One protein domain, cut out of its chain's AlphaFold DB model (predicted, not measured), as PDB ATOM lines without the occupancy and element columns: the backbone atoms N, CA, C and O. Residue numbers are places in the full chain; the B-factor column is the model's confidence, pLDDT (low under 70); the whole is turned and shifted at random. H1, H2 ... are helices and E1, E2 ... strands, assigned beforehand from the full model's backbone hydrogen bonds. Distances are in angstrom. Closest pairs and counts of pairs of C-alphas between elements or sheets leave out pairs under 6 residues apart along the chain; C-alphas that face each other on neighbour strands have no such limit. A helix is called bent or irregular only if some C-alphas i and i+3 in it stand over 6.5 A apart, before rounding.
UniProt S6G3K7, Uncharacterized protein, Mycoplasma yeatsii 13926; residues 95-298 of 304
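AT A GLANCE: This is residues 95 to 298 of the 304 residues of an uncharacterized protein of Mycoplasma yeatsii 13926 (UniProt S6G3K7). Two long helices, H3 and H6, run opposite ways beside each other and make the length of a rod; H6 bends but runs nearly straight. Three small strand hairpins, E1-E2, E3-E4 and E5-E6, follow one another along residues 177 to 199 of H3, and at the far end of the rod the short helices H4 and H5 lie between H3 and H6 in the chain. The printed part has 204 residues with six named helices and six named strands, in the order E1 E2 E3 E4 H1 E5 E6 H2 H3 H4 H5 H6, and each two-stranded sheet is antiparallel. The class is mostly helix; the whole is loose, with a radius of gyration of the C-alphas of 24.2 A and spans of 82 by 34 by 26 A.

IN THESE COORDINATES: E1 is residues 100 to 104, 13.6 A long, from C-alpha 100 at (-2.793, 21.528, 10.219). E2 is 110 to 114, 13.0 A; E3 116 to 119; E4 124 to 127; H1 146 to 149; E5 155 to 157; E6 160 to 163; H2 166 to 171. H3, residues 174 to 219, measures 67.2 A from C-alpha 174 at (-5.650, 13.277, -18.255). H4 is 222 to 232, 15.9 A, and H5 238 to 243. H6, residues 246 to 295, was assigned as one helix by its hydrogen bonds but is bent, with C-alphas 273 and 276 6.9 A apart: H6a is residues 246 to 273, 38.3 A, and H6b is residues 276 to 295, 28.2 A, ending with C-alpha 295 at (-15.392, 5.002, -5.238).

HOW THE PARTS SIT: In the hairpin E1 and E2, N 101 and O 113 are 2.8 A apart, within hydrogen-bond range. E2 runs on into E3 at 59 degrees. The hairpin E3 and E4 has N 117 and O 126 at 2.9 A; the closest C-alphas of E4 and H3, Ala 127 and Gly 195, are 5.1 A apart. The hairpin E5 and E6 has N 157 and O 160 at 2.9 A. H1 is only just apart from H3, closest 8.4 A. H2 and H4 are each close to H3 but not clearly touching, at 7.3 A for Phe 169 and Lys 177 and 7.2 A for Leu 217 and Phe 225, closest C-alphas. H5 is close to H4 but not clearly touching, the closest C-alphas, Phe 226 and Lys 238, being 7.4 A apart. H6a touches H3 with residues 264 to 271 alone, closest C-alphas Leu 207 and Ser 268, 6.5 A, at a shallow tilt of 26 degrees, opposite ways. H6b touches H3, closest C-alphas Val 189 and Ala 286, 5.9 A, at a shallow tilt of 20 degrees, opposite ways. Every O i to N i+4 pair is within hydrogen-bond range in H3, H5, H6a and H6b, against 1 of 2 in H2 and 6 of 7 in H4; H1 is too short for one.

THE WHOLE: The C-alphas farthest apart, Lys 171 and Pro 245, are 82.3 A apart. The printed part has no cut; E4 to H1 is the long link. Mean pLDDT of the printed part is 72.3, with 94 residues under 70, among them 203 to 234 and 246 to 298.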
ATOM      1  N   ALA A  95      -7.592  18.163   1.203       82.25
ATOM      2  CA  ALA A  95      -6.686  17.251   1.896       82.25
ATOM      3  C   ALA A  95      -5.494  17.989   2.529       82.25
ATOM      4  O   ALA A  95      -5.169  17.743   3.685       82.25
ATOM      5  N   VAL A  96      -4.897  18.957   1.823       89.81
ATOM      6  CA  VAL A  96      -3.816  19.789   2.376       89.81
ATOM      7  C   VAL A  96      -4.291  20.611   3.576       89.81
ATOM      8  O   VAL A  96      -3.552  20.742   4.548       89.81
ATOM      9  N   ALA A  97      -5.523  21.126   3.568       85.50
ATOM     10  CA  ALA A  97      -6.060  21.871   4.708       85.50
ATOM     11  C   ALA A  97      -6.160  21.024   5.994       85.50
ATOM     12  O   ALA A  97      -6.067  21.577   7.087       85.50
ATOM     13  N   LEU A  98      -6.285  19.694   5.877       81.44
ATOM     14  CA  LEU A  98      -6.303  18.778   7.025       81.44
ATOM     15  C   LEU A  98      -4.928  18.633   7.695       81.44
ATOM     16  O   LEU A  98      -4.849  18.165   8.823       81.44
ATOM     17  N   THR A  99      -3.840  19.033   7.032       87.06
ATOM     18  CA  THR A  99      -2.461  18.818   7.514       87.06
ATOM     19  C   THR A  99      -2.077  19.713   8.693       87.06
ATOM     20  O   THR A  99      -0.997  19.556   9.266       87.06
ATOM     21  N   SER A 100      -2.956  20.638   9.076       85.50
ATOM     22  CA  SER A 100      -2.793  21.528  10.219       85.50
ATOM     23  C   SER A 100      -4.070  21.598  11.047       85.50
ATOM     24  O   SER A 100      -5.171  21.550  10.502       85.50
ATOM     25  N   TYR A 101      -3.919  21.787  12.352       76.31
ATOM     26  CA  TYR A 101      -5.015  22.002  13.287       76.31
ATOM     27  C   TYR A 101      -4.743  23.234  14.151       76.31
ATOM     28  O   TYR A 101      -3.661  23.369  14.717       76.31
ATOM     29  N   THR A 102      -5.719  24.130  14.265       75.62
ATOM     30  CA  THR A 102      -5.585  25.383  15.020       75.62
ATOM     31  C   THR A 102      -6.380  25.315  16.310       75.62
ATOM     32  O   THR A 102      -7.560  24.971  16.306       75.62
ATOM     33  N   VAL A 103      -5.751  25.708  17.413       63.94
ATOM     34  CA  VAL A 103      -6.380  25.765  18.736       63.94
ATOM     35  C   VAL A 103      -6.114  27.123  19.348       63.94
ATOM     36  O   VAL A 103      -5.040  27.682  19.159       63.94
ATOM     37  N   LYS A 104      -7.072  27.640  20.112       57.59
ATOM     38  CA  LYS A 104      -6.838  28.830  20.925       57.59
ATOM     39  C   LYS A 104      -6.153  28.439  22.224       57.59
ATOM     40  O   LYS A 104      -6.602  27.497  22.879       57.59
ATOM     41  N   ASP A 105      -5.090  29.150  22.575       54.56
ATOM     42  CA  ASP A 105      -4.449  29.018  23.879       54.56
ATOM     43  C   ASP A 105      -5.257  29.721  24.988       54.56
ATOM     44  O   ASP A 105      -6.357  30.242  24.777       54.56
ATOM     45  N   THR A 106      -4.706  29.720  26.200       45.50
ATOM     46  CA  THR A 106      -5.294  30.345  27.392       45.50
ATOM     47  C   THR A 106      -5.423  31.870  27.295       45.50
ATOM     48  O   THR A 106      -6.165  32.459  28.074       45.50
ATOM     49  N   GLU A 107      -4.719  32.511  26.359       50.22
ATOM     50  CA  GLU A 107      -4.754  33.953  26.087       50.22
ATOM     51  C   GLU A 107      -5.571  34.284  24.821       50.22
ATOM     52  O   GLU A 107      -5.484  35.393  24.293       50.22
ATOM     53  N   GLU A 108      -6.363  33.322  24.329       59.34
ATOM     54  CA  GLU A 108      -7.146  33.383  23.088       59.34
ATOM     55  C   GLU A 108      -6.328  33.562  21.799       59.34
ATOM     56  O   GLU A 108      -6.891  33.904  20.751       59.34
ATOM     57  N   LYS A 109      -5.020  33.298  21.836       68.31
ATOM     58  CA  LYS A 109      -4.158  33.347  20.654       68.31
ATOM     59  C   LYS A 109      -4.249  32.039  19.882       68.31
ATOM     60  O   LYS A 109      -4.273  30.955  20.462       68.31
ATOM     61  N   ASP A 110      -4.273  32.145  18.557       74.94
ATOM     62  CA  ASP A 110      -4.306  30.982  17.675       74.94
ATOM     63  C   ASP A 110      -2.931  30.296  17.633       74.94
ATOM     64  O   ASP A 110      -1.916  30.898  17.274       74.94
ATOM     65  N   VAL A 111      -2.914  29.008  17.971       74.62
ATOM     66  CA  VAL A 111      -1.752  28.122  17.905       74.62
ATOM     67  C   VAL A 111      -2.006  27.061  16.841       74.62
ATOM     68  O   VAL A 111      -2.943  26.270  16.946       74.62
ATOM     69  N   ASN A 112      -1.152  27.035  15.818       85.81
ATOM     70  CA  ASN A 112      -1.222  26.063  14.730       85.81
ATOM     71  C   ASN A 112      -0.325  24.860  15.021       85.81
ATOM     72  O   ASN A 112       0.891  25.002  15.140       85.81
ATOM     73  N   TYR A 113      -0.928  23.679  15.077       82.56
ATOM     74  CA  TYR A 113      -0.248  22.395  15.140       82.56
ATOM     75  C   TYR A 113      -0.180  21.784  13.749       82.56
ATOM     76  O   TYR A 113      -1.185  21.725  13.042       82.56
ATOM     77  N   TYR A 114       0.994  21.301  13.365       89.50
ATOM     78  CA  TYR A 114       1.183  20.647  12.076       89.50
ATOM     79  C   TYR A 114       1.167  19.127  12.249       89.50
ATOM     80  O   TYR A 114       1.878  18.578  13.090       89.50
ATOM     81  N   LEU A 115       0.340  18.452  11.453       86.81
ATOM     82  CA  LEU A 115       0.163  16.996  11.459       86.81
ATOM     83  C   LEU A 115       1.066  16.326  10.418       86.81
ATOM     84  O   LEU A 115       1.665  15.283  10.686       86.81
ATOM     85  N   ALA A 116       1.216  16.965   9.258       92.75
ATOM     86  CA  ALA A 116       2.060  16.510   8.163       92.75
ATOM     87  C   ALA A 116       2.876  17.665   7.566       92.75
ATOM     88  O   ALA A 116       2.527  18.838   7.710       92.75
ATOM     89  N   TYR A 117       3.970  17.330   6.889       94.44
ATOM     90  CA  TYR A 117       4.839  18.285   6.204       94.44
ATOM     91  C   TYR A 117       5.385  17.704   4.907       94.44
ATOM     92  O   TYR A 117       5.411  16.490   4.706       94.44
ATOM     93  N   LEU A 118       5.860  18.591   4.038       94.75
ATOM     94  CA  LEU A 118       6.664  18.232   2.885       94.75
ATOM     95  C   LEU A 118       8.144  18.254   3.277       94.75
ATOM     96  O   LEU A 118       8.688  19.303   3.637       94.75
ATOM     97  N   ASP A 119       8.791  17.099   3.183       94.44
ATOM     98  CA  ASP A 119      10.240  16.972   3.271       94.44
ATOM     99  C   ASP A 119      10.841  17.362   1.918       94.44
ATOM    100  O   ASP A 119      10.676  16.663   0.919       94.44
ATOM    101  N   THR A 120      11.512  18.508   1.864       91.62
ATOM    102  CA  THR A 120      12.073  19.053   0.616       91.62
ATOM    103  C   THR A 120      13.264  18.266   0.074       91.62
ATOM    104  O   THR A 120      13.551  18.343  -1.120       91.62
ATOM    105  N   GLU A 121      13.948  17.494   0.920       91.50
ATOM    106  CA  GLU A 121      15.111  16.694   0.534       91.50
ATOM    107  C   GLU A 121      14.683  15.311   0.056       91.50
ATOM    108  O   GLU A 121      15.081  14.876  -1.028       91.50
ATOM    109  N   ALA A 122      13.819  14.646   0.822       91.31
ATOM    110  CA  ALA A 122      13.241  13.368   0.421       91.31
ATOM    111  C   ALA A 122      12.190  13.519  -0.695       91.31
ATOM    112  O   ALA A 122      11.953  12.568  -1.445       91.31
ATOM    113  N   LYS A 123      11.629  14.729  -0.845       92.81
ATOM    114  CA  LYS A 123      10.565  15.107  -1.788       92.81
ATOM    115  C   LYS A 123       9.288  14.301  -1.582       92.81
ATOM    116  O   LYS A 123       8.656  13.881  -2.544       92.81
ATOM    117  N   GLU A 124       8.922  14.080  -0.331       93.88
ATOM    118  CA  GLU A 124       7.767  13.272   0.052       93.88
ATOM    119  C   GLU A 124       7.028  13.908   1.229       93.88
ATOM    120  O   GLU A 124       7.557  14.777   1.931       93.88
ATOM    121  N   VAL A 125       5.787  13.480   1.433       93.69
ATOM    122  CA  VAL A 125       4.962  13.926   2.555       93.69
ATOM    123  C   VAL A 125       5.217  13.016   3.750       93.69
ATOM    124  O   VAL A 125       5.215  11.796   3.616       93.69
ATOM    125  N   LYS A 126       5.452  13.610   4.922       93.75
ATOM    126  CA  LYS A 126       5.760  12.886   6.160       93.75
ATOM    127  C   LYS A 126       4.921  13.376   7.321       93.75
ATOM    128  O   LYS A 126       4.581  14.555   7.409       93.75
ATOM    129  N   ALA A 127       4.629  12.461   8.239       90.94
ATOM    130  CA  ALA A 127       3.985  12.787   9.498       90.94
ATOM    131  C   ALA A 127       5.047  13.349  10.436       90.94
ATOM    132  O   ALA A 127       6.206  12.913  10.427       90.94
ATOM    133  N   PHE A 128       4.660  14.281  11.299       86.62
ATOM    134  CA  PHE A 128       5.551  14.662  12.383       86.62
ATOM    135  C   PHE A 128       5.742  13.498  13.362       86.62
ATOM    136  O   PHE A 128       4.819  12.735  13.649       86.62
ATOM    137  N   ALA A 129       6.970  13.331  13.858       83.81
ATOM    138  CA  ALA A 129       7.291  12.304  14.851       83.81
ATOM    139  C   ALA A 129       6.713  12.636  16.238       83.81
ATOM    140  O   ALA A 129       6.436  11.732  17.017       83.81
ATOM    141  N   SER A 130       6.515  13.922  16.517       80.81
ATOM    142  CA  SER A 130       5.952  14.464  17.751       80.81
ATOM    143  C   SER A 130       5.144  15.719  17.435       80.81
ATOM    144  O   SER A 130       5.343  16.332  16.385       80.81
ATOM    145  N   VAL A 131       4.281  16.137  18.360       76.06
ATOM    146  CA  VAL A 131       3.534  17.394  18.241       76.06
ATOM    147  C   VAL A 131       4.495  18.567  18.024       76.06
ATOM    148  O   VAL A 131       5.501  18.695  18.723       76.06
ATOM    149  N   THR A 132       4.202  19.407  17.030       85.75
ATOM    150  CA  THR A 132       4.997  20.597  16.719       85.75
ATOM    151  C   THR A 132       4.125  21.733  16.199       85.75
ATOM    152  O   THR A 132       3.094  21.511  15.563       85.75
ATOM    153  N   THR A 133       4.587  22.955  16.436       84.75
ATOM    154  CA  THR A 133       4.004  24.207  15.931       84.75
ATOM    155  C   THR A 133       4.958  24.945  14.989       84.75
ATOM    156  O   THR A 133       4.670  26.051  14.541       84.75
ATOM    157  N   GLN A 134       6.117  24.347  14.693       89.38
ATOM    158  CA  GLN A 134       7.155  24.927  13.846       89.38
ATOM    159  C   GLN A 134       7.784  23.865  12.941       89.38
ATOM    160  O   GLN A 134       7.884  22.688  13.304       89.38
ATOM    161  N   PHE A 135       8.239  24.307  11.772       90.19
ATOM    162  CA  PHE A 135       9.024  23.502  10.843       90.19
ATOM    163  C   PHE A 135      10.514  23.584  11.186       90.19
ATOM    164  O   PHE A 135      11.005  24.630  11.610       90.19
ATOM    165  N   LYS A 136      11.234  22.477  10.992       90.88
ATOM    166  CA  LYS A 136      12.701  22.421  11.071       90.88
ATOM    167  C   LYS A 136      13.324  22.561   9.681       90.88
ATOM    168  O   LYS A 136      12.613  22.589   8.676       90.88
ATOM    169  N   ASP A 137      14.654  22.602   9.624       86.06
ATOM    170  CA  ASP A 137      15.396  22.630   8.363       86.06
ATOM    171  C   ASP A 137      14.900  21.539   7.400       86.06
ATOM    172  O   ASP A 137      14.754  20.376   7.780       86.06
ATOM    173  N   LYS A 138      14.652  21.942   6.145       90.38
ATOM    174  CA  LYS A 138      14.154  21.107   5.034       90.38
ATOM    175  C   LYS A 138      12.699  20.637   5.149       90.38
ATOM    176  O   LYS A 138      12.252  19.876   4.290       90.38
ATOM    177  N   GLN A 139      11.950  21.114   6.140       94.12
ATOM    178  CA  GLN A 139      10.517  20.870   6.277       94.12
ATOM    179  C   GLN A 139       9.738  22.110   5.846       94.12
ATOM    180  O   GLN A 139      10.107  23.233   6.182       94.12
ATOM    181  N   GLN A 140       8.641  21.912   5.128       94.19
ATOM    182  CA  GLN A 140       7.743  23.003   4.768       94.19
ATOM    183  C   GLN A 140       6.287  22.556   4.782       94.19
ATOM    184  O   GLN A 140       5.978  21.364   4.725       94.19
ATOM    185  N   ALA A 141       5.384  23.534   4.817       93.19
ATOM    186  CA  ALA A 141       3.976  23.280   4.571       93.19
ATOM    187  C   ALA A 141       3.791  22.678   3.171       93.19
ATOM    188  O   ALA A 141       4.440  23.093   2.206       93.19
ATOM    189  N   ILE A 142       2.887  21.708   3.059       93.00
ATOM    190  CA  ILE A 142       2.504  21.158   1.761       93.00
ATOM    191  C   ILE A 142       1.795  22.277   0.976       93.00
ATOM    192  O   ILE A 142       0.895  22.915   1.528       93.00
ATOM    193  N   PRO A 143       2.179  22.568  -0.281       92.44
ATOM    194  CA  PRO A 143       1.533  23.624  -1.053       92.44
ATOM    195  C   PRO A 143       0.037  23.350  -1.225       92.44
ATOM    196  O   PRO A 143      -0.343  22.307  -1.740       92.44
ATOM    197  N   SER A 144      -0.826  24.299  -0.856       88.75
ATOM    198  CA  SER A 144      -2.286  24.164  -1.022       88.75
ATOM    199  C   SER A 144      -2.741  24.162  -2.483       88.75
ATOM    200  O   SER A 144      -3.866  23.780  -2.786       88.75
ATOM    201  N   ASP A 145      -1.882  24.647  -3.377       88.94
ATOM    202  CA  ASP A 145      -2.084  24.667  -4.818       88.94
ATOM    203  C   ASP A 145      -1.294  23.519  -5.450       88.94
ATOM    204  O   ASP A 145      -0.068  23.447  -5.313       88.94
ATOM    205  N   PHE A 146      -1.999  22.624  -6.143       87.62
ATOM    206  CA  PHE A 146      -1.388  21.478  -6.805       87.62
ATOM    207  C   PHE A 146      -0.370  21.907  -7.867       87.62
ATOM    208  O   PHE A 146       0.669  21.268  -8.013       87.62
ATOM    209  N   ASP A 147      -0.597  23.022  -8.567       86.88
ATOM    210  CA  ASP A 147       0.318  23.472  -9.620       86.88
ATOM    211  C   ASP A 147       1.670  23.939  -9.053       86.88
ATOM    212  O   ASP A 147       2.689  23.840  -9.743       86.88
ATOM    213  N   LYS A 148       1.700  24.364  -7.781       88.62
ATOM    214  CA  LYS A 148       2.942  24.620  -7.033       88.62
ATOM    215  C   LYS A 148       3.612  23.332  -6.577       88.62
ATOM    216  O   LYS A 148       4.837  23.262  -6.554       88.62
ATOM    217  N   LEU A 149       2.835  22.300  -6.242       88.50
ATOM    218  CA  LEU A 149       3.403  20.983  -5.953       88.50
ATOM    219  C   LEU A 149       4.135  20.423  -7.184       88.50
ATOM    220  O   LEU A 149       5.222  19.869  -7.050       88.50
ATOM    221  N   LEU A 150       3.591  20.639  -8.387       87.12
ATOM    222  CA  LEU A 150       4.207  20.211  -9.650       87.12
ATOM    223  C   LEU A 150       5.574  20.851  -9.941       87.12
ATOM    224  O   LEU A 150       6.315  20.358 -10.792       87.12
ATOM    225  N   GLU A 151       5.918  21.949  -9.271       86.94
ATOM    226  CA  GLU A 151       7.231  22.594  -9.407       86.94
ATOM    227  C   GLU A 151       8.325  21.836  -8.648       86.94
ATOM    228  O   GLU A 151       9.513  21.984  -8.946       86.94
ATOM    229  N   ILE A 152       7.939  20.957  -7.720       83.44
ATOM    230  CA  ILE A 152       8.849  20.061  -7.012       83.44
ATOM    231  C   ILE A 152       9.151  18.874  -7.926       83.44
ATOM    232  O   ILE A 152       8.504  17.828  -7.893       83.44
ATOM    233  N   SER A 153      10.160  19.054  -8.775       79.25
ATOM    234  CA  SER A 153      10.669  17.986  -9.635       79.25
ATOM    235  C   SER A 153      11.137  16.795  -8.793       79.25
ATOM    236  O   SER A 153      11.993  16.956  -7.917       79.25
ATOM    237  N   GLY A 154      10.618  15.600  -9.073       86.00
ATOM    238  CA  GLY A 154      10.986  14.356  -8.396       86.00
ATOM    239  C   GLY A 154      10.193  14.060  -7.120       86.00
ATOM    240  O   GLY A 154      10.731  13.405  -6.229       86.00
ATOM    241  N   PHE A 155       8.960  14.565  -6.996       91.31
ATOM    242  CA  PHE A 155       8.079  14.264  -5.863       91.31
ATOM    243  C   PHE A 155       7.736  12.772  -5.801       91.31
ATOM    244  O   PHE A 155       7.381  12.156  -6.815       91.31
ATOM    245  N   LYS A 156       7.803  12.204  -4.596       91.94
ATOM    246  CA  LYS A 156       7.632  10.780  -4.320       91.94
ATOM    247  C   LYS A 156       6.416  10.514  -3.442       91.94
ATOM    248  O   LYS A 156       6.128  11.253  -2.507       91.94
ATOM    249  N   VAL A 157       5.755   9.403  -3.740       89.19
ATOM    250  CA  VAL A 157       4.702   8.790  -2.925       89.19
ATOM    251  C   VAL A 157       5.130   7.355  -2.655       89.19
ATOM    252  O   VAL A 157       5.484   6.641  -3.595       89.19
ATOM    253  N   GLU A 158       5.159   6.942  -1.385       85.06
ATOM    254  CA  GLU A 158       5.603   5.599  -0.972       85.06
ATOM    255  C   GLU A 158       6.977   5.209  -1.565       85.06
ATOM    256  O   GLU A 158       7.185   4.104  -2.077       85.06
ATOM    257  N   GLY A 159       7.917   6.161  -1.581       83.88
ATOM    258  CA  GLY A 159       9.264   5.985  -2.135       83.88
ATOM    259  C   GLY A 159       9.346   5.925  -3.668       83.88
ATOM    260  O   GLY A 159      10.449   5.843  -4.214       83.88
ATOM    261  N   LYS A 160       8.217   5.999  -4.387       88.12
ATOM    262  CA  LYS A 160       8.162   5.993  -5.855       88.12
ATOM    263  C   LYS A 160       7.949   7.399  -6.390       88.12
ATOM    264  O   LYS A 160       7.029   8.094  -5.980       88.12
ATOM    265  N   GLU A 161       8.775   7.801  -7.348       89.75
ATOM    266  CA  GLU A 161       8.632   9.095  -8.016       89.75
ATOM    267  C   GLU A 161       7.349   9.136  -8.858       89.75
ATOM    268  O   GLU A 161       7.147   8.304  -9.746       89.75
ATOM    269  N   ILE A 162       6.478  10.102  -8.560       88.06
ATOM    270  CA  ILE A 162       5.176  10.272  -9.217       88.06
ATOM    271  C   ILE A 162       5.135  11.559 -10.047       88.06
ATOM    272  O   ILE A 162       4.603  11.545 -11.163       88.06
ATOM    273  N   ILE A 163       5.742  12.647  -9.559       84.94
ATOM    274  CA  ILE A 163       5.898  13.892 -10.323       84.94
ATOM    275  C   ILE A 163       7.356  14.000 -10.773       84.94
ATOM    276  O   ILE A 163       8.256  14.135  -9.947       84.94
ATOM    277  N   LYS A 164       7.573  13.946 -12.090       79.94
ATOM    278  CA  LYS A 164       8.870  14.219 -12.731       79.94
ATOM    279  C   LYS A 164       9.052  15.732 -12.928       79.94
ATOM    280  O   LYS A 164       8.526  16.529 -12.159       79.94
ATOM    281  N   ALA A 165       9.756  16.157 -13.974       76.75
ATOM    282  CA  ALA A 165       9.721  17.548 -14.406       76.75
ATOM    283  C   ALA A 165       8.281  17.975 -14.768       76.75
ATOM    284  O   ALA A 165       7.529  17.212 -15.380       76.75
ATOM    285  N   LYS A 166       7.911  19.219 -14.436       77.88
ATOM    286  CA  LYS A 166       6.587  19.815 -14.717       77.88
ATOM    287  C   LYS A 166       6.173  19.687 -16.192       77.88
ATOM    288  O   LYS A 166       5.008  19.455 -16.500       77.88
ATOM    289  N   GLU A 167       7.141  19.794 -17.098       76.19
ATOM    290  CA  GLU A 167       6.963  19.662 -18.550       76.19
ATOM    291  C   GLU A 167       6.610  18.245 -19.006       76.19
ATOM    292  O   GLU A 167       5.957  18.073 -20.033       76.19
ATOM    293  N   ASP A 168       7.039  17.223 -18.270       80.00
ATOM    294  CA  ASP A 168       6.681  15.840 -18.576       80.00
ATOM    295  C   ASP A 168       5.284  15.538 -18.051       80.00
ATOM    296  O   ASP A 168       4.473  14.956 -18.769       80.00
ATOM    297  N   PHE A 169       4.959  16.030 -16.850       82.00
ATOM    298  CA  PHE A 169       3.615  15.913 -16.289       82.00
ATOM    299  C   PHE A 169       2.563  16.549 -17.206       82.00
ATOM    300  O   PHE A 169       1.489  15.985 -17.400       82.00
ATOM    301  N   SER A 170       2.856  17.695 -17.833       79.81
ATOM    302  CA  SER A 170       1.904  18.367 -18.728       79.81
ATOM    303  C   SER A 170       1.605  17.580 -20.013       79.81
ATOM    304  O   SER A 170       0.485  17.682 -20.521       79.81
ATOM    305  N   LYS A 171       2.542  16.750 -20.492       83.50
ATOM    306  CA  LYS A 171       2.389  15.898 -21.688       83.50
ATOM    307  C   LYS A 171       1.600  14.611 -21.426       83.50
ATOM    308  O   LYS A 171       1.220  13.930 -22.375       83.50
ATOM    309  N   GLU A 172       1.356  14.264 -20.166       82.56
ATOM    310  CA  GLU A 172       0.619  13.052 -19.806       82.56
ATOM    311  C   GLU A 172      -0.873  13.153 -20.154       82.56
ATOM    312  O   GLU A 172      -1.471  14.239 -20.168       82.56
ATOM    313  N   THR A 173      -1.490  11.998 -20.415       77.69
ATOM    314  CA  THR A 173      -2.943  11.901 -20.599       77.69
ATOM    315  C   THR A 173      -3.664  12.306 -19.316       77.69
ATOM    316  O   THR A 173      -3.150  12.082 -18.219       77.69
ATOM    317  N   PHE A 174      -4.867  12.875 -19.429       70.00
ATOM    318  CA  PHE A 174      -5.650  13.277 -18.255       70.00
ATOM    319  C   PHE A 174      -5.897  12.113 -17.288       70.00
ATOM    320  O   PHE A 174      -5.628  12.262 -16.107       70.00
ATOM    321  N   VAL A 175      -6.219  10.916 -17.794       67.81
ATOM    322  CA  VAL A 175      -6.361   9.698 -16.970       67.81
ATOM    323  C   VAL A 175      -5.105   9.407 -16.132       67.81
ATOM    324  O   VAL A 175      -5.192   9.016 -14.969       67.81
ATOM    325  N   THR A 176      -3.911   9.617 -16.699       78.69
ATOM    326  CA  THR A 176      -2.653   9.426 -15.960       78.69
ATOM    327  C   THR A 176      -2.466  10.517 -14.908       78.69
ATOM    328  O   THR A 176      -2.099  10.212 -13.774       78.69
ATOM    329  N   LYS A 177      -2.753  11.778 -15.255       80.44
ATOM    330  CA  LYS A 177      -2.695  12.915 -14.324       80.44
ATOM    331  C   LYS A 177      -3.641  12.717 -13.138       80.44
ATOM    332  O   LYS A 177      -3.203  12.891 -12.002       80.44
ATOM    333  N   ASP A 178      -4.872  12.277 -13.399       72.81
ATOM    334  CA  ASP A 178      -5.901  11.963 -12.401       72.81
ATOM    335  C   ASP A 178      -5.422  10.876 -11.435       72.81
ATOM    336  O   ASP A 178      -5.432  11.052 -10.218       72.81
ATOM    337  N   SER A 179      -4.889   9.771 -11.963       79.75
ATOM    338  CA  SER A 179      -4.351   8.694 -11.124       79.75
ATOM    339  C   SER A 179      -3.203   9.168 -10.223       79.75
ATOM    340  O   SER A 179      -3.076   8.729  -9.076       79.75
ATOM    341  N   LYS A 180      -2.352  10.072 -10.716       85.31
ATOM    342  CA  LYS A 180      -1.235  10.619  -9.940       85.31
ATOM    343  C   LYS A 180      -1.696  11.560  -8.837       85.31
ATOM    344  O   LYS A 180      -1.233  11.404  -7.711       85.31
ATOM    345  N   ILE A 181      -2.596  12.502  -9.133       84.50
ATOM    346  CA  ILE A 181      -3.130  13.413  -8.111       84.50
ATOM    347  C   ILE A 181      -3.885  12.626  -7.035       84.50
ATOM    348  O   ILE A 181      -3.666  12.873  -5.857       84.50
ATOM    349  N   VAL A 182      -4.640  11.593  -7.417       80.75
ATOM    350  CA  VAL A 182      -5.305  10.669  -6.487       80.75
ATOM    351  C   VAL A 182      -4.316  10.017  -5.517       80.75
ATOM    352  O   VAL A 182      -4.533  10.070  -4.309       80.75
ATOM    353  N   LYS A 183      -3.199   9.466  -6.009       86.12
ATOM    354  CA  LYS A 183      -2.166   8.861  -5.143       86.12
ATOM    355  C   LYS A 183      -1.549   9.863  -4.174       86.12
ATOM    356  O   LYS A 183      -1.258   9.521  -3.034       86.12
ATOM    357  N   ILE A 184      -1.337  11.093  -4.634       89.81
ATOM    358  CA  ILE A 184      -0.806  12.172  -3.798       89.81
ATOM    359  C   ILE A 184      -1.806  12.524  -2.694       89.81
ATOM    360  O   ILE A 184      -1.407  12.685  -1.544       89.81
ATOM    361  N   ILE A 185      -3.096  12.624  -3.029       86.31
ATOM    362  CA  ILE A 185      -4.148  12.908  -2.051       86.31
ATOM    363  C   ILE A 185      -4.228  11.795  -1.004       86.31
ATOM    364  O   ILE A 185      -4.255  12.099   0.186       86.31
ATOM    365  N   ASP A 186      -4.242  10.531  -1.432       85.44
ATOM    366  CA  ASP A 186      -4.327   9.382  -0.523       85.44
ATOM    367  C   ASP A 186      -3.154   9.358   0.468       85.44
ATOM    368  O   ASP A 186      -3.360   9.217   1.674       85.44
ATOM    369  N   GLU A 187      -1.934   9.627  -0.006       90.50
ATOM    370  CA  GLU A 187      -0.759   9.710   0.863       90.50
ATOM    371  C   GLU A 187      -0.850  10.882   1.851       90.50
ATOM    372  O   GLU A 187      -0.587  10.702   3.040       90.50
ATOM    373  N   ILE A 188      -1.279  12.073   1.407       88.50
ATOM    374  CA  ILE A 188      -1.485  13.221   2.307       88.50
ATOM    375  C   ILE A 188      -2.493  12.867   3.398       88.50
ATOM    376  O   ILE A 188      -2.242  13.150   4.570       88.50
ATOM    377  N   VAL A 189      -3.615  12.247   3.034       81.31
ATOM    378  CA  VAL A 189      -4.668  11.851   3.975       81.31
ATOM    379  C   VAL A 189      -4.135  10.839   4.990       81.31
ATOM    380  O   VAL A 189      -4.236  11.075   6.192       81.31
ATOM    381  N   LYS A 190      -3.496   9.763   4.525       87.88
ATOM    382  CA  LYS A 190      -2.911   8.702   5.359       87.88
ATOM    383  C   LYS A 190      -1.888   9.245   6.356       87.88
ATOM    384  O   LYS A 190      -1.946   8.951   7.549       87.88
ATOM    385  N   VAL A 191      -0.971  10.081   5.880       88.31
ATOM    386  CA  VAL A 191       0.066  10.697   6.713       88.31
ATOM    387  C   VAL A 191      -0.537  11.696   7.708       88.31
ATOM    388  O   VAL A 191      -0.117  11.765   8.865       88.31
ATOM    389  N   THR A 192      -1.565  12.439   7.292       84.00
ATOM    390  CA  THR A 192      -2.301  13.356   8.171       84.00
ATOM    391  C   THR A 192      -3.037  12.605   9.279       84.00
ATOM    392  O   THR A 192      -2.998  13.048  10.424       84.00
ATOM    393  N   GLN A 193      -3.648  11.453   8.984       77.44
ATOM    394  CA  GLN A 193      -4.276  10.595   9.994       77.44
ATOM    395  C   GLN A 193      -3.258  10.098  11.026       77.44
ATOM    396  O   GLN A 193      -3.529  10.125  12.229       77.44
ATOM    397  N   GLU A 194      -2.057   9.705  10.588       83.56
ATOM    398  CA  GLU A 194      -0.979   9.321  11.503       83.56
ATOM    399  C   GLU A 194      -0.568  10.487  12.421       83.56
ATOM    400  O   GLU A 194      -0.457  10.312  13.638       83.56
ATOM    401  N   GLY A 195      -0.382  11.686  11.859       72.75
ATOM    402  CA  GLY A 195      -0.088  12.896  12.631       72.75
ATOM    403  C   GLY A 195      -1.213  13.266  13.604       72.75
ATOM    404  O   GLY A 195      -0.953  13.589  14.764       72.75
ATOM    405  N   GLY A 196      -2.469  13.152  13.164       70.88
ATOM    406  CA  GLY A 196      -3.660  13.377  13.981       70.88
ATOM    407  C   GLY A 196      -3.734  12.430  15.177       70.88
ATOM    408  O   GLY A 196      -3.998  12.878  16.293       70.88
ATOM    409  N   ARG A 197      -3.412  11.142  14.990       73.81
ATOM    410  CA  ARG A 197      -3.355  10.167  16.090       73.81
ATOM    411  C   ARG A 197      -2.328  10.565  17.153       73.81
ATOM    412  O   ARG A 197      -2.660  10.555  18.334       73.81
ATOM    413  N   LYS A 198      -1.130  10.996  16.746       79.00
ATOM    414  CA  LYS A 198      -0.087  11.472  17.677       79.00
ATOM    415  C   LYS A 198      -0.537  12.705  18.463       79.00
ATOM    416  O   LYS A 198      -0.235  12.831  19.646       79.00
ATOM    417  N   LEU A 199      -1.274  13.613  17.822       72.62
ATOM    418  CA  LEU A 199      -1.831  14.785  18.498       72.62
ATOM    419  C   LEU A 199      -2.916  14.398  19.518       72.62
ATOM    420  O   LEU A 199      -2.963  14.967  20.609       72.62
ATOM    421  N   ILE A 200      -3.762  13.417  19.191       67.94
ATOM    422  CA  ILE A 200      -4.754  12.864  20.124       67.94
ATOM    423  C   ILE A 200      -4.060  12.232  21.335       67.94
ATOM    424  O   ILE A 200      -4.448  12.529  22.464       67.94
ATOM    425  N   GLU A 201      -3.041  11.399  21.109       75.88
ATOM    426  CA  GLU A 201      -2.245  10.759  22.167       75.88
ATOM    427  C   GLU A 201      -1.637  11.814  23.107       75.88
ATOM    428  O   GLU A 201      -1.841  11.742  24.317       75.88
ATOM    429  N   PHE A 202      -1.022  12.867  22.557       74.75
ATOM    430  CA  PHE A 202      -0.483  13.982  23.344       74.75
ATOM    431  C   PHE A 202      -1.543  14.666  24.221       74.75
ATOM    432  O   PHE A 202      -1.334  14.852  25.420       74.75
ATOM    433  N   PHE A 203      -2.705  15.031  23.667       64.69
ATOM    434  CA  PHE A 203      -3.755  15.676  24.467       64.69
ATOM    435  C   PHE A 203      -4.352  14.743  25.528       64.69
ATOM    436  O   PHE A 203      -4.758  15.212  26.593       64.69
ATOM    437  N   GLN A 204      -4.401  13.436  25.266       62.34
ATOM    438  CA  GLN A 204      -4.817  12.444  26.257       62.34
ATOM    439  C   GLN A 204      -3.803  12.320  27.397       62.34
ATOM    440  O   GLN A 204      -4.217  12.272  28.553       62.34
ATOM    441  N   GLU A 205      -2.501  12.327  27.104       69.62
ATOM    442  CA  GLU A 205      -1.447  12.365  28.127       69.62
ATOM    443  C   GLU A 205      -1.568  13.616  29.003       69.62
ATOM    444  O   GLU A 205      -1.656  13.493  30.222       69.62
ATOM    445  N   GLN A 206      -1.715  14.803  28.400       60.62
ATOM    446  CA  GLN A 206      -1.916  16.050  29.152       60.62
ATOM    447  C   GLN A 206      -3.164  15.996  30.052       60.62
ATOM    448  O   GLN A 206      -3.146  16.457  31.194       60.62
ATOM    449  N   LEU A 207      -4.260  15.405  29.567       56.34
ATOM    450  CA  LEU A 207      -5.477  15.221  30.360       56.34
ATOM    451  C   LEU A 207      -5.268  14.238  31.523       56.34
ATOM    452  O   LEU A 207      -5.805  14.451  32.616       56.34
ATOM    453  N   ASN A 208      -4.504  13.169  31.298       63.41
ATOM    454  CA  ASN A 208      -4.174  12.181  32.320       63.41
ATOM    455  C   ASN A 208      -3.288  12.794  33.408       63.41
ATOM    456  O   ASN A 208      -3.603  12.635  34.587       63.41
ATOM    457  N   ASP A 209      -2.261  13.559  33.032       56.56
ATOM    458  CA  ASP A 209      -1.386  14.276  33.966       56.56
ATOM    459  C   ASP A 209      -2.183  15.255  34.828       56.56
ATOM    460  O   ASP A 209      -2.083  15.245  36.055       56.56
ATOM    461  N   LEU A 210      -3.076  16.029  34.210       54.28
ATOM    462  CA  LEU A 210      -3.993  16.926  34.914       54.28
ATOM    463  C   LEU A 210      -4.953  16.185  35.859       54.28
ATOM    464  O   LEU A 210      -5.289  16.681  36.938       54.28
ATOM    465  N   THR A 211      -5.414  14.998  35.470       56.22
ATOM    466  CA  THR A 211      -6.289  14.159  36.301       56.22
ATOM    467  C   THR A 211      -5.532  13.575  37.493       56.22
ATOM    468  O   THR A 211      -6.060  13.575  38.608       56.22
ATOM    469  N   ASN A 212      -4.288  13.137  37.283       63.22
ATOM    470  CA  ASN A 212      -3.396  12.667  38.337       63.22
ATOM    471  C   ASN A 212      -3.057  13.799  39.305       63.22
ATOM    472  O   ASN A 212      -3.258  13.633  40.503       63.22
ATOM    473  N   LEU A 213      -2.698  14.983  38.800       55.31
ATOM    474  CA  LEU A 213      -2.462  16.172  39.617       55.31
ATOM    475  C   LEU A 213      -3.685  16.501  40.478       55.31
ATOM    476  O   LEU A 213      -3.562  16.713  41.679       55.31
ATOM    477  N   LYS A 214      -4.895  16.480  39.907       54.25
ATOM    478  CA  LYS A 214      -6.136  16.684  40.669       54.25
ATOM    479  C   LYS A 214      -6.313  15.647  41.784       54.25
ATOM    480  O   LYS A 214      -6.761  16.011  42.869       54.25
ATOM    481  N   LYS A 215      -5.991  14.377  41.526       63.22
ATOM    482  CA  LYS A 215      -6.060  13.300  42.521       63.22
ATOM    483  C   LYS A 215      -5.023  13.507  43.623       63.22
ATOM    484  O   LYS A 215      -5.399  13.491  44.793       63.22
ATOM    485  N   ASP A 216      -3.777  13.781  43.256       58.72
ATOM    486  CA  ASP A 216      -2.699  14.061  44.200       58.72
ATOM    487  C   ASP A 216      -3.102  15.233  45.096       58.72
ATOM    488  O   ASP A 216      -3.132  15.084  46.313       58.72
ATOM    489  N   LEU A 217      -3.597  16.333  44.520       53.66
ATOM    490  CA  LEU A 217      -4.115  17.493  45.256       53.66
ATOM    491  C   LEU A 217      -5.218  17.174  46.274       53.66
ATOM    492  O   LEU A 217      -5.343  17.888  47.267       53.66
ATOM    493  N   THR A 218      -6.003  16.113  46.069       54.31
ATOM    494  CA  THR A 218      -7.018  15.667  47.041       54.31
ATOM    495  C   THR A 218      -6.464  14.789  48.165       54.31
ATOM    496  O   THR A 218      -7.171  14.543  49.140       54.31
ATOM    497  N   THR A 219      -5.214  14.331  48.055       60.16
ATOM    498  CA  THR A 219      -4.568  13.386  48.983       60.16
ATOM    499  C   THR A 219      -3.243  13.883  49.579       60.16
ATOM    500  O   THR A 219      -2.602  13.133  50.310       60.16
ATOM    501  N   LEU A 220      -2.810  15.114  49.278       60.91
ATOM    502  CA  LEU A 220      -1.512  15.645  49.720       60.91
ATOM    503  C   LEU A 220      -1.469  15.969  51.219       60.91
ATOM    504  O   LEU A 220      -2.374  16.600  51.769       60.91
ATOM    505  N   ASP A 221      -0.347  15.611  51.840       63.25
ATOM    506  CA  ASP A 221       0.117  16.169  53.107       63.25
ATOM    507  C   ASP A 221       0.824  17.527  52.888       63.25
ATOM    508  O   ASP A 221       1.009  17.982  51.758       63.25
ATOM    509  N   GLU A 222       1.200  18.229  53.962       62.56
ATOM    510  CA  GLU A 222       1.750  19.596  53.869       62.56
ATOM    511  C   GLU A 222       3.067  19.665  53.064       62.56
ATOM    512  O   GLU A 222       3.309  20.639  52.345       62.56
ATOM    513  N   ASP A 223       3.891  18.616  53.133       68.00
ATOM    514  CA  ASP A 223       5.181  18.525  52.441       68.00
ATOM    515  C   ASP A 223       5.016  18.184  50.952       68.00
ATOM    516  O   ASP A 223       5.716  18.744  50.100       68.00
ATOM    517  N   GLY A 224       4.072  17.303  50.619       65.00
ATOM    518  CA  GLY A 224       3.675  17.046  49.244       65.00
ATOM    519  C   GLY A 224       3.038  18.281  48.611       65.00
ATOM    520  O   GLY A 224       3.409  18.659  47.499       65.00
ATOM    521  N   PHE A 225       2.143  18.964  49.328       66.38
ATOM    522  CA  PHE A 225       1.514  20.191  48.848       66.38
ATOM    523  C   PHE A 225       2.550  21.283  48.550       66.38
ATOM    524  O   PHE A 225       2.491  21.922  47.501       66.38
ATOM    525  N   PHE A 226       3.550  21.453  49.425       68.31
ATOM    526  CA  PHE A 226       4.655  22.386  49.199       68.31
ATOM    527  C   PHE A 226       5.458  22.064  47.928       68.31
ATOM    528  O   PHE A 226       5.797  22.980  47.176       68.31
ATOM    529  N   LYS A 227       5.758  20.783  47.660       68.50
ATOM    530  CA  LYS A 227       6.483  20.380  46.441       68.50
ATOM    531  C   LYS A 227       5.719  20.761  45.179       68.50
ATOM    532  O   LYS A 227       6.314  21.362  44.293       68.50
ATOM    533  N   VAL A 228       4.417  20.476  45.137       63.44
ATOM    534  CA  VAL A 228       3.574  20.836  43.989       63.44
ATOM    535  C   VAL A 228       3.482  22.359  43.846       63.44
ATOM    536  O   VAL A 228       3.649  22.880  42.749       63.44
ATOM    537  N   LEU A 229       3.313  23.107  44.943       65.62
ATOM    538  CA  LEU A 229       3.277  24.575  44.897       65.62
ATOM    539  C   LEU A 229       4.572  25.182  44.336       65.62
ATOM    540  O   LEU A 229       4.526  26.158  43.589       65.62
ATOM    541  N   LYS A 230       5.725  24.603  44.690       69.56
ATOM    542  CA  LYS A 230       7.051  25.070  44.270       69.56
ATOM    543  C   LYS A 230       7.305  24.907  42.768       69.56
ATOM    544  O   LYS A 230       8.090  25.673  42.211       69.56
ATOM    545  N   GLU A 231       6.657  23.955  42.096       63.44
ATOM    546  CA  GLU A 231       6.774  23.819  40.635       63.44
ATOM    547  C   GLU A 231       6.173  25.020  39.891       63.44
ATOM    548  O   GLU A 231       6.701  25.439  38.858       63.44
ATOM    549  N   PHE A 232       5.133  25.633  40.466       56.91
ATOM    550  CA  PHE A 232       4.436  26.790  39.903       56.91
ATOM    551  C   PHE A 232       4.988  28.122  40.431       56.91
ATOM    552  O   PHE A 232       5.182  29.065  39.667       56.91
ATOM    553  N   GLU A 233       5.302  28.205  41.726       64.50
ATOM    554  CA  GLU A 233       5.919  29.374  42.362       64.50
ATOM    555  C   GLU A 233       7.391  29.054  42.673       64.50
ATOM    556  O   GLU A 233       7.760  28.751  43.805       64.50
ATOM    557  N   LYS A 234       8.257  29.106  41.649       68.56
ATOM    558  CA  LYS A 234       9.676  28.681  41.738       68.56
ATOM    559  C   LYS A 234      10.497  29.405  42.815       68.56
ATOM    560  O   LYS A 234      11.546  28.912  43.222       68.56
ATOM    561  N   THR A 235      10.028  30.567  43.266       71.69
ATOM    562  CA  THR A 235      10.627  31.391  44.330       71.69
ATOM    563  C   THR A 235      10.219  30.957  45.740       71.69
ATOM    564  O   THR A 235      10.700  31.520  46.721       71.69
ATOM    565  N   LEU A 236       9.330  29.969  45.867       72.50
ATOM    566  CA  LEU A 236       8.856  29.466  47.146       72.50
ATOM    567  C   LEU A 236       9.925  28.588  47.817       72.50
ATOM    568  O   LEU A 236      10.292  27.510  47.336       72.50
ATOM    569  N   GLU A 237      10.411  29.033  48.975       81.19
ATOM    570  CA  GLU A 237      11.366  28.282  49.791       81.19
ATOM    571  C   GLU A 237      10.689  27.543  50.947       81.19
ATOM    572  O   GLU A 237       9.727  28.034  51.540       81.19
ATOM    573  N   LYS A 238      11.214  26.357  51.292       78.25
ATOM    574  CA  LYS A 238      10.598  25.467  52.291       78.25
ATOM    575  C   LYS A 238      10.575  26.119  53.668       78.25
ATOM    576  O   LYS A 238       9.541  26.129  54.327       78.25
ATOM    577  N   ASP A 239      11.678  26.747  54.056       78.19
ATOM    578  CA  ASP A 239      11.793  27.417  55.351       78.19
ATOM    579  C   ASP A 239      10.909  28.664  55.447       78.19
ATOM    580  O   ASP A 239      10.366  28.950  56.515       78.19
ATOM    581  N   ALA A 240      10.728  29.387  54.337       76.06
ATOM    582  CA  ALA A 240       9.812  30.520  54.266       76.06
ATOM    583  C   ALA A 240       8.354  30.052  54.382       76.06
ATOM    584  O   ALA A 240       7.598  30.611  55.170       76.06
ATOM    585  N   TRP A 241       7.991  28.977  53.675       75.19
ATOM    586  CA  TRP A 241       6.665  28.370  53.742       75.19
ATOM    587  C   TRP A 241       6.330  27.878  55.145       75.19
ATOM    588  O   TRP A 241       5.283  28.229  55.677       75.19
ATOM    589  N   VAL A 242       7.222  27.118  55.786       74.81
ATOM    590  CA  VAL A 242       6.995  26.581  57.138       74.81
ATOM    591  C   VAL A 242       6.746  27.707  58.146       74.81
ATOM    592  O   VAL A 242       5.862  27.574  58.992       74.81
ATOM    593  N   LYS A 243       7.470  28.826  58.017       79.62
ATOM    594  CA  LYS A 243       7.350  30.007  58.888       79.62
ATOM    595  C   LYS A 243       6.170  30.923  58.539       79.62
ATOM    596  O   LYS A 243       5.839  31.792  59.346       79.62
ATOM    597  N   SER A 244       5.531  30.752  57.379       73.44
ATOM    598  CA  SER A 244       4.391  31.577  56.975       73.44
ATOM    599  C   SER A 244       3.173  31.347  57.882       73.44
ATOM    600  O   SER A 244       2.813  30.198  58.168       73.44
ATOM    601  N   PRO A 245       2.463  32.418  58.278       74.38
ATOM    602  CA  PRO A 245       1.182  32.313  58.960       74.38
ATOM    603  C   PRO A 245       0.175  31.469  58.169       74.38
ATOM    604  O   PRO A 245       0.084  31.566  56.944       74.38
ATOM    605  N   ALA A 246      -0.668  30.710  58.877       54.72
ATOM    606  CA  ALA A 246      -1.683  29.840  58.271       54.72
ATOM    607  C   ALA A 246      -2.593  30.575  57.266       54.72
ATOM    608  O   ALA A 246      -2.965  30.022  56.235       54.72
ATOM    609  N   LYS A 247      -2.910  31.850  57.523       50.00
ATOM    610  CA  LYS A 247      -3.704  32.690  56.617       50.00
ATOM    611  C   LYS A 247      -2.995  32.962  55.284       50.00
ATOM    612  O   LYS A 247      -3.646  32.927  54.247       50.00
ATOM    613  N   GLU A 248      -1.686  33.209  55.294       64.25
ATOM    614  CA  GLU A 248      -0.903  33.418  54.066       64.25
ATOM    615  C   GLU A 248      -0.761  32.121  53.275       64.25
ATOM    616  O   GLU A 248      -0.974  32.121  52.061       64.25
ATOM    617  N   LYS A 249      -0.513  31.002  53.971       57.62
ATOM    618  CA  LYS A 249      -0.546  29.665  53.367       57.62
ATOM    619  C   LYS A 249      -1.887  29.418  52.672       57.62
ATOM    620  O   LYS A 249      -1.899  29.052  51.505       57.62
ATOM    621  N   LEU A 250      -3.014  29.698  53.337       50.88
ATOM    622  CA  LEU A 250      -4.364  29.531  52.777       50.88
ATOM    623  C   LEU A 250      -4.642  30.432  51.567       50.88
ATOM    624  O   LEU A 250      -5.322  30.001  50.640       50.88
ATOM    625  N   VAL A 251      -4.122  31.662  51.545       61.94
ATOM    626  CA  VAL A 251      -4.247  32.554  50.379       61.94
ATOM    627  C   VAL A 251      -3.456  32.008  49.191       61.94
ATOM    628  O   VAL A 251      -3.999  31.955  48.088       61.94
ATOM    629  N   LYS A 252      -2.222  31.537  49.411       63.28
ATOM    630  CA  LYS A 252      -1.404  30.903  48.367       63.28
ATOM    631  C   LYS A 252      -2.018  29.591  47.871       63.28
ATOM    632  O   LYS A 252      -2.157  29.413  46.666       63.28
ATOM    633  N   ILE A 253      -2.496  28.739  48.786       57.50
ATOM    634  CA  ILE A 253      -3.265  27.518  48.484       57.50
ATOM    635  C   ILE A 253      -4.485  27.857  47.625       57.50
ATOM    636  O   ILE A 253      -4.710  27.236  46.593       57.50
ATOM    637  N   LYS A 254      -5.275  28.859  48.024       50.19
ATOM    638  CA  LYS A 254      -6.476  29.278  47.293       50.19
ATOM    639  C   LYS A 254      -6.140  29.818  45.903       50.19
ATOM    640  O   LYS A 254      -6.851  29.483  44.960       50.19
ATOM    641  N   GLY A 255      -5.099  30.642  45.768       58.84
ATOM    642  CA  GLY A 255      -4.642  31.161  44.476       58.84
ATOM    643  C   GLY A 255      -4.218  30.034  43.538       58.84
ATOM    644  O   GLY A 255      -4.718  29.934  42.422       58.84
ATOM    645  N   PHE A 256      -3.407  29.111  44.044       60.97
ATOM    646  CA  PHE A 256      -2.971  27.919  43.326       60.97
ATOM    647  C   PHE A 256      -4.134  27.002  42.914       60.97
ATOM    648  O   PHE A 256      -4.259  26.656  41.744       60.97
ATOM    649  N   LEU A 257      -5.049  26.673  43.833       50.53
ATOM    650  CA  LEU A 257      -6.230  25.859  43.527       50.53
ATOM    651  C   LEU A 257      -7.178  26.556  42.543       50.53
ATOM    652  O   LEU A 257      -7.844  25.880  41.764       50.53
ATOM    653  N   THR A 258      -7.257  27.889  42.569       55.44
ATOM    654  CA  THR A 258      -8.066  28.658  41.611       55.44
ATOM    655  C   THR A 258      -7.442  28.615  40.222       55.44
ATOM    656  O   THR A 258      -8.170  28.341  39.273       55.44
ATOM    657  N   ASN A 259      -6.120  28.790  40.114       55.16
ATOM    658  CA  ASN A 259      -5.391  28.712  38.846       55.16
ATOM    659  C   ASN A 259      -5.431  27.300  38.254       55.16
ATOM    660  O   ASN A 259      -5.815  27.142  37.102       55.16
ATOM    661  N   ILE A 260      -5.170  26.257  39.049       52.88
ATOM    662  CA  ILE A 260      -5.287  24.869  38.579       52.88
ATOM    663  C   ILE A 260      -6.722  24.543  38.200       52.88
ATOM    664  O   ILE A 260      -6.951  23.907  37.182       52.88
ATOM    665  N   LYS A 261      -7.721  24.969  38.981       48.53
ATOM    666  CA  LYS A 261      -9.122  24.732  38.620       48.53
ATOM    667  C   LYS A 261      -9.504  25.477  37.343       48.53
ATOM    668  O   LYS A 261     -10.263  24.918  36.558       48.53
ATOM    669  N   SER A 262      -9.028  26.705  37.124       52.56
ATOM    670  CA  SER A 262      -9.302  27.437  35.886       52.56
ATOM    671  C   SER A 262      -8.586  26.813  34.696       52.56
ATOM    672  O   SER A 262      -9.240  26.575  33.691       52.56
ATOM    673  N   GLU A 263      -7.302  26.473  34.820       47.38
ATOM    674  CA  GLU A 263      -6.523  25.801  33.774       47.38
ATOM    675  C   GLU A 263      -7.089  24.415  33.469       47.38
ATOM    676  O   GLU A 263      -7.302  24.090  32.308       47.38
ATOM    677  N   TRP A 264      -7.443  23.631  34.488       46.62
ATOM    678  CA  TRP A 264      -8.087  22.327  34.333       46.62
ATOM    679  C   TRP A 264      -9.467  22.449  33.688       46.62
ATOM    680  O   TRP A 264      -9.739  21.749  32.723       46.62
ATOM    681  N   ASN A 265     -10.336  23.351  34.160       49.88
ATOM    682  CA  ASN A 265     -11.658  23.543  33.555       49.88
ATOM    683  C   ASN A 265     -11.544  24.030  32.103       49.88
ATOM    684  O   ASN A 265     -12.337  23.617  31.258       49.88
ATOM    685  N   LEU A 266     -10.572  24.899  31.809       54.41
ATOM    686  CA  LEU A 266     -10.353  25.437  30.473       54.41
ATOM    687  C   LEU A 266      -9.759  24.376  29.544       54.41
ATOM    688  O   LEU A 266     -10.318  24.143  28.480       54.41
ATOM    689  N   LEU A 267      -8.689  23.684  29.946       44.59
ATOM    690  CA  LEU A 267      -8.029  22.646  29.149       44.59
ATOM    691  C   LEU A 267      -8.894  21.394  29.036       44.59
ATOM    692  O   LEU A 267      -9.142  20.948  27.925       44.59
ATOM    693  N   SER A 268      -9.423  20.844  30.132       42.53
ATOM    694  CA  SER A 268     -10.271  19.645  30.069       42.53
ATOM    695  C   SER A 268     -11.585  19.933  29.344       42.53
ATOM    696  O   SER A 268     -12.045  19.101  28.558       42.53
ATOM    697  N   GLY A 269     -12.171  21.113  29.573       51.16
ATOM    698  CA  GLY A 269     -13.356  21.582  28.867       51.16
ATOM    699  C   GLY A 269     -13.085  21.729  27.376       51.16
ATOM    700  O   GLY A 269     -13.805  21.144  26.569       51.16
ATOM    701  N   THR A 270     -12.014  22.424  26.993       47.97
ATOM    702  CA  THR A 270     -11.639  22.640  25.586       47.97
ATOM    703  C   THR A 270     -11.247  21.333  24.899       47.97
ATOM    704  O   THR A 270     -11.721  21.064  23.797       47.97
ATOM    705  N   ILE A 271     -10.476  20.463  25.558       49.41
ATOM    706  CA  ILE A 271     -10.085  19.154  25.023       49.41
ATOM    707  C   ILE A 271     -11.322  18.288  24.771       49.41
ATOM    708  O   ILE A 271     -11.513  17.782  23.666       49.41
ATOM    709  N   THR A 272     -12.198  18.155  25.768       52.72
ATOM    710  CA  THR A 272     -13.336  17.225  25.701       52.72
ATOM    711  C   THR A 272     -14.460  17.736  24.805       52.72
ATOM    712  O   THR A 272     -15.049  16.960  24.054       52.72
ATOM    713  N   SER A 273     -14.780  19.029  24.883       51.16
ATOM    714  CA  SER A 273     -15.935  19.601  24.177       51.16
ATOM    715  C   SER A 273     -15.616  20.129  22.782       51.16
ATOM    716  O   SER A 273     -16.533  20.237  21.968       51.16
ATOM    717  N   LYS A 274     -14.347  20.443  22.487       54.72
ATOM    718  CA  LYS A 274     -13.957  21.097  21.233       54.72
ATOM    719  C   LYS A 274     -12.879  20.332  20.470       54.72
ATOM    720  O   LYS A 274     -13.151  19.883  19.362       54.72
ATOM    721  N   ILE A 275     -11.711  20.111  21.072       50.47
ATOM    722  CA  ILE A 275     -10.556  19.526  20.371       50.47
ATOM    723  C   ILE A 275     -10.834  18.089  19.934       50.47
ATOM    724  O   ILE A 275     -10.715  17.776  18.754       50.47
ATOM    725  N   LEU A 276     -11.248  17.208  20.851       53.69
ATOM    726  CA  LEU A 276     -11.502  15.806  20.510       53.69
ATOM    727  C   LEU A 276     -12.625  15.652  19.463       53.69
ATOM    728  O   LEU A 276     -12.428  14.897  18.510       53.69
ATOM    729  N   PRO A 277     -13.775  16.350  19.565       62.59
ATOM    730  CA  PRO A 277     -14.787  16.325  18.512       62.59
ATOM    731  C   PRO A 277     -14.316  16.887  17.164       62.59
ATOM    732  O   PRO A 277     -14.676  16.331  16.131       62.59
ATOM    733  N   GLU A 278     -13.536  17.972  17.140       59.47
ATOM    734  CA  GLU A 278     -13.020  18.554  15.893       59.47
ATOM    735  C   GLU A 278     -11.980  17.651  15.222       59.47
ATOM    736  O   GLU A 278     -12.061  17.437  14.016       59.47
ATOM    737  N   LEU A 279     -11.072  17.044  15.991       53.12
ATOM    738  CA  LEU A 279     -10.115  16.065  15.468       53.12
ATOM    739  C   LEU A 279     -10.819  14.817  14.921       53.12
ATOM    740  O   LEU A 279     -10.443  14.319  13.865       53.12
ATOM    741  N   ARG A 280     -11.890  14.349  15.579       63.16
ATOM    742  CA  ARG A 280     -12.732  13.263  15.044       63.16
ATOM    743  C   ARG A 280     -13.436  13.662  13.750       63.16
ATOM    744  O   ARG A 280     -13.451  12.877  12.817       63.16
ATOM    745  N   LYS A 281     -13.953  14.892  13.649       66.62
ATOM    746  CA  LYS A 281     -14.526  15.400  12.390       66.62
ATOM    747  C   LYS A 281     -13.489  15.465  11.273       66.62
ATOM    748  O   LYS A 281     -13.837  15.182  10.132       66.62
ATOM    749  N   LEU A 282     -12.249  15.848  11.577       61.53
ATOM    750  CA  LEU A 282     -11.156  15.833  10.603       61.53
ATOM    751  C   LEU A 282     -10.844  14.402  10.145       61.53
ATOM    752  O   LEU A 282     -10.634  14.196   8.954       61.53
ATOM    753  N   ASP A 283     -10.886  13.421  11.048       57.78
ATOM    754  CA  ASP A 283     -10.725  12.003  10.700       57.78
ATOM    755  C   ASP A 283     -11.902  11.459   9.864       57.78
ATOM    756  O   ASP A 283     -11.696  10.782   8.856       57.78
ATOM    757  N   ASP A 284     -13.141  11.837  10.193       66.94
ATOM    758  CA  ASP A 284     -14.328  11.509   9.392       66.94
ATOM    759  C   ASP A 284     -14.247  12.142   7.991       66.94
ATOM    760  O   ASP A 284     -14.590  11.510   6.991       66.94
ATOM    761  N   GLN A 285     -13.765  13.386   7.895       65.56
ATOM    762  CA  GLN A 285     -13.542  14.082   6.623       65.56
ATOM    763  C   GLN A 285     -12.425  13.431   5.807       65.56
ATOM    764  O   GLN A 285     -12.600  13.220   4.607       65.56
ATOM    765  N   ALA A 286     -11.307  13.085   6.444       63.38
ATOM    766  CA  ALA A 286     -10.215  12.324   5.848       63.38
ATOM    767  C   ALA A 286     -10.721  10.984   5.292       63.38
ATOM    768  O   ALA A 286     -10.472  10.652   4.132       63.38
ATOM    769  N   THR A 287     -11.525  10.266   6.077       66.81
ATOM    770  CA  THR A 287     -12.156   9.002   5.683       66.81
ATOM    771  C   THR A 287     -13.132   9.195   4.523       66.81
ATOM    772  O   THR A 287     -13.100   8.432   3.560       66.81
ATOM    773  N   ALA A 288     -13.968  10.235   4.550       68.00
ATOM    774  CA  ALA A 288     -14.893  10.543   3.463       68.00
ATOM    775  C   ALA A 288     -14.165  10.911   2.161       68.00
ATOM    776  O   ALA A 288     -14.594  10.498   1.083       68.00
ATOM    777  N   ILE A 289     -13.053  11.652   2.249       69.12
ATOM    778  CA  ILE A 289     -12.190  11.965   1.103       69.12
ATOM    779  C   ILE A 289     -11.548  10.683   0.563       69.12
ATOM    780  O   ILE A 289     -11.652  10.427  -0.633       69.12
ATOM    781  N   SER A 290     -10.966   9.842   1.427       69.12
ATOM    782  CA  SER A 290     -10.390   8.549   1.025       69.12
ATOM    783  C   SER A 290     -11.433   7.644   0.357       69.12
ATOM    784  O   SER A 290     -11.156   7.031  -0.670       69.12
ATOM    785  N   ASN A 291     -12.664   7.604   0.875       69.44
ATOM    786  CA  ASN A 291     -13.750   6.816   0.291       69.44
ATOM    787  C   ASN A 291     -14.218   7.365  -1.061       69.44
ATOM    788  O   ASN A 291     -14.446   6.580  -1.973       69.44
ATOM    789  N   ARG A 292     -14.326   8.690  -1.227       65.38
ATOM    790  CA  ARG A 292     -14.625   9.301  -2.536       65.38
ATOM    791  C   ARG A 292     -13.577   8.931  -3.578       65.38
ATOM    792  O   ARG A 292     -13.926   8.500  -4.665       65.38
ATOM    793  N   ILE A 293     -12.303   9.006  -3.202       66.31
ATOM    794  CA  ILE A 293     -11.181   8.631  -4.065       66.31
ATOM    795  C   ILE A 293     -11.250   7.158  -4.489       66.31
ATOM    796  O   ILE A 293     -10.950   6.836  -5.637       66.31
ATOM    797  N   LYS A 294     -11.643   6.263  -3.575       65.81
ATOM    798  CA  LYS A 294     -11.812   4.831  -3.868       65.81
ATOM    799  C   LYS A 294     -13.014   4.572  -4.778       65.81
ATOM    800  O   LYS A 294     -12.881   3.833  -5.746       65.81
ATOM    801  N   ASN A 295     -14.144   5.223  -4.508       58.62
ATOM    802  CA  ASN A 295     -15.392   5.002  -5.238       58.62
ATOM    803  C   ASN A 295     -15.380   5.623  -6.646       58.62
ATOM    804  O   ASN A 295     -15.865   4.990  -7.575       58.62
ATOM    805  N   ASP A 296     -14.752   6.784  -6.854       51.03
ATOM    806  CA  ASP A 296     -14.594   7.375  -8.198       51.03
ATOM    807  C   ASP A 296     -13.623   6.568  -9.091       51.03
ATOM    808  O   ASP A 296     -13.579   6.754 -10.308       51.03
ATOM    809  N   GLY A 297     -12.851   5.645  -8.502       45.12
ATOM    810  CA  GLY A 297     -12.055   4.644  -9.218       45.12
ATOM    811  C   GLY A 297     -12.822   3.366  -9.588       45.12
ATOM    812  O   GLY A 297     -12.375   2.643 -10.480       45.12
ATOM    813  N   GLU A 298     -13.957   3.089  -8.935       36.97
ATOM    814  CA  GLU A 298     -14.788   1.892  -9.153       36.97
ATOM    815  C   GLU A 298     -16.066   2.191  -9.965       36.97
ATOM    816  O   GLU A 298     -16.456   1.368 -10.794       36.97
TER     817      GLU A 298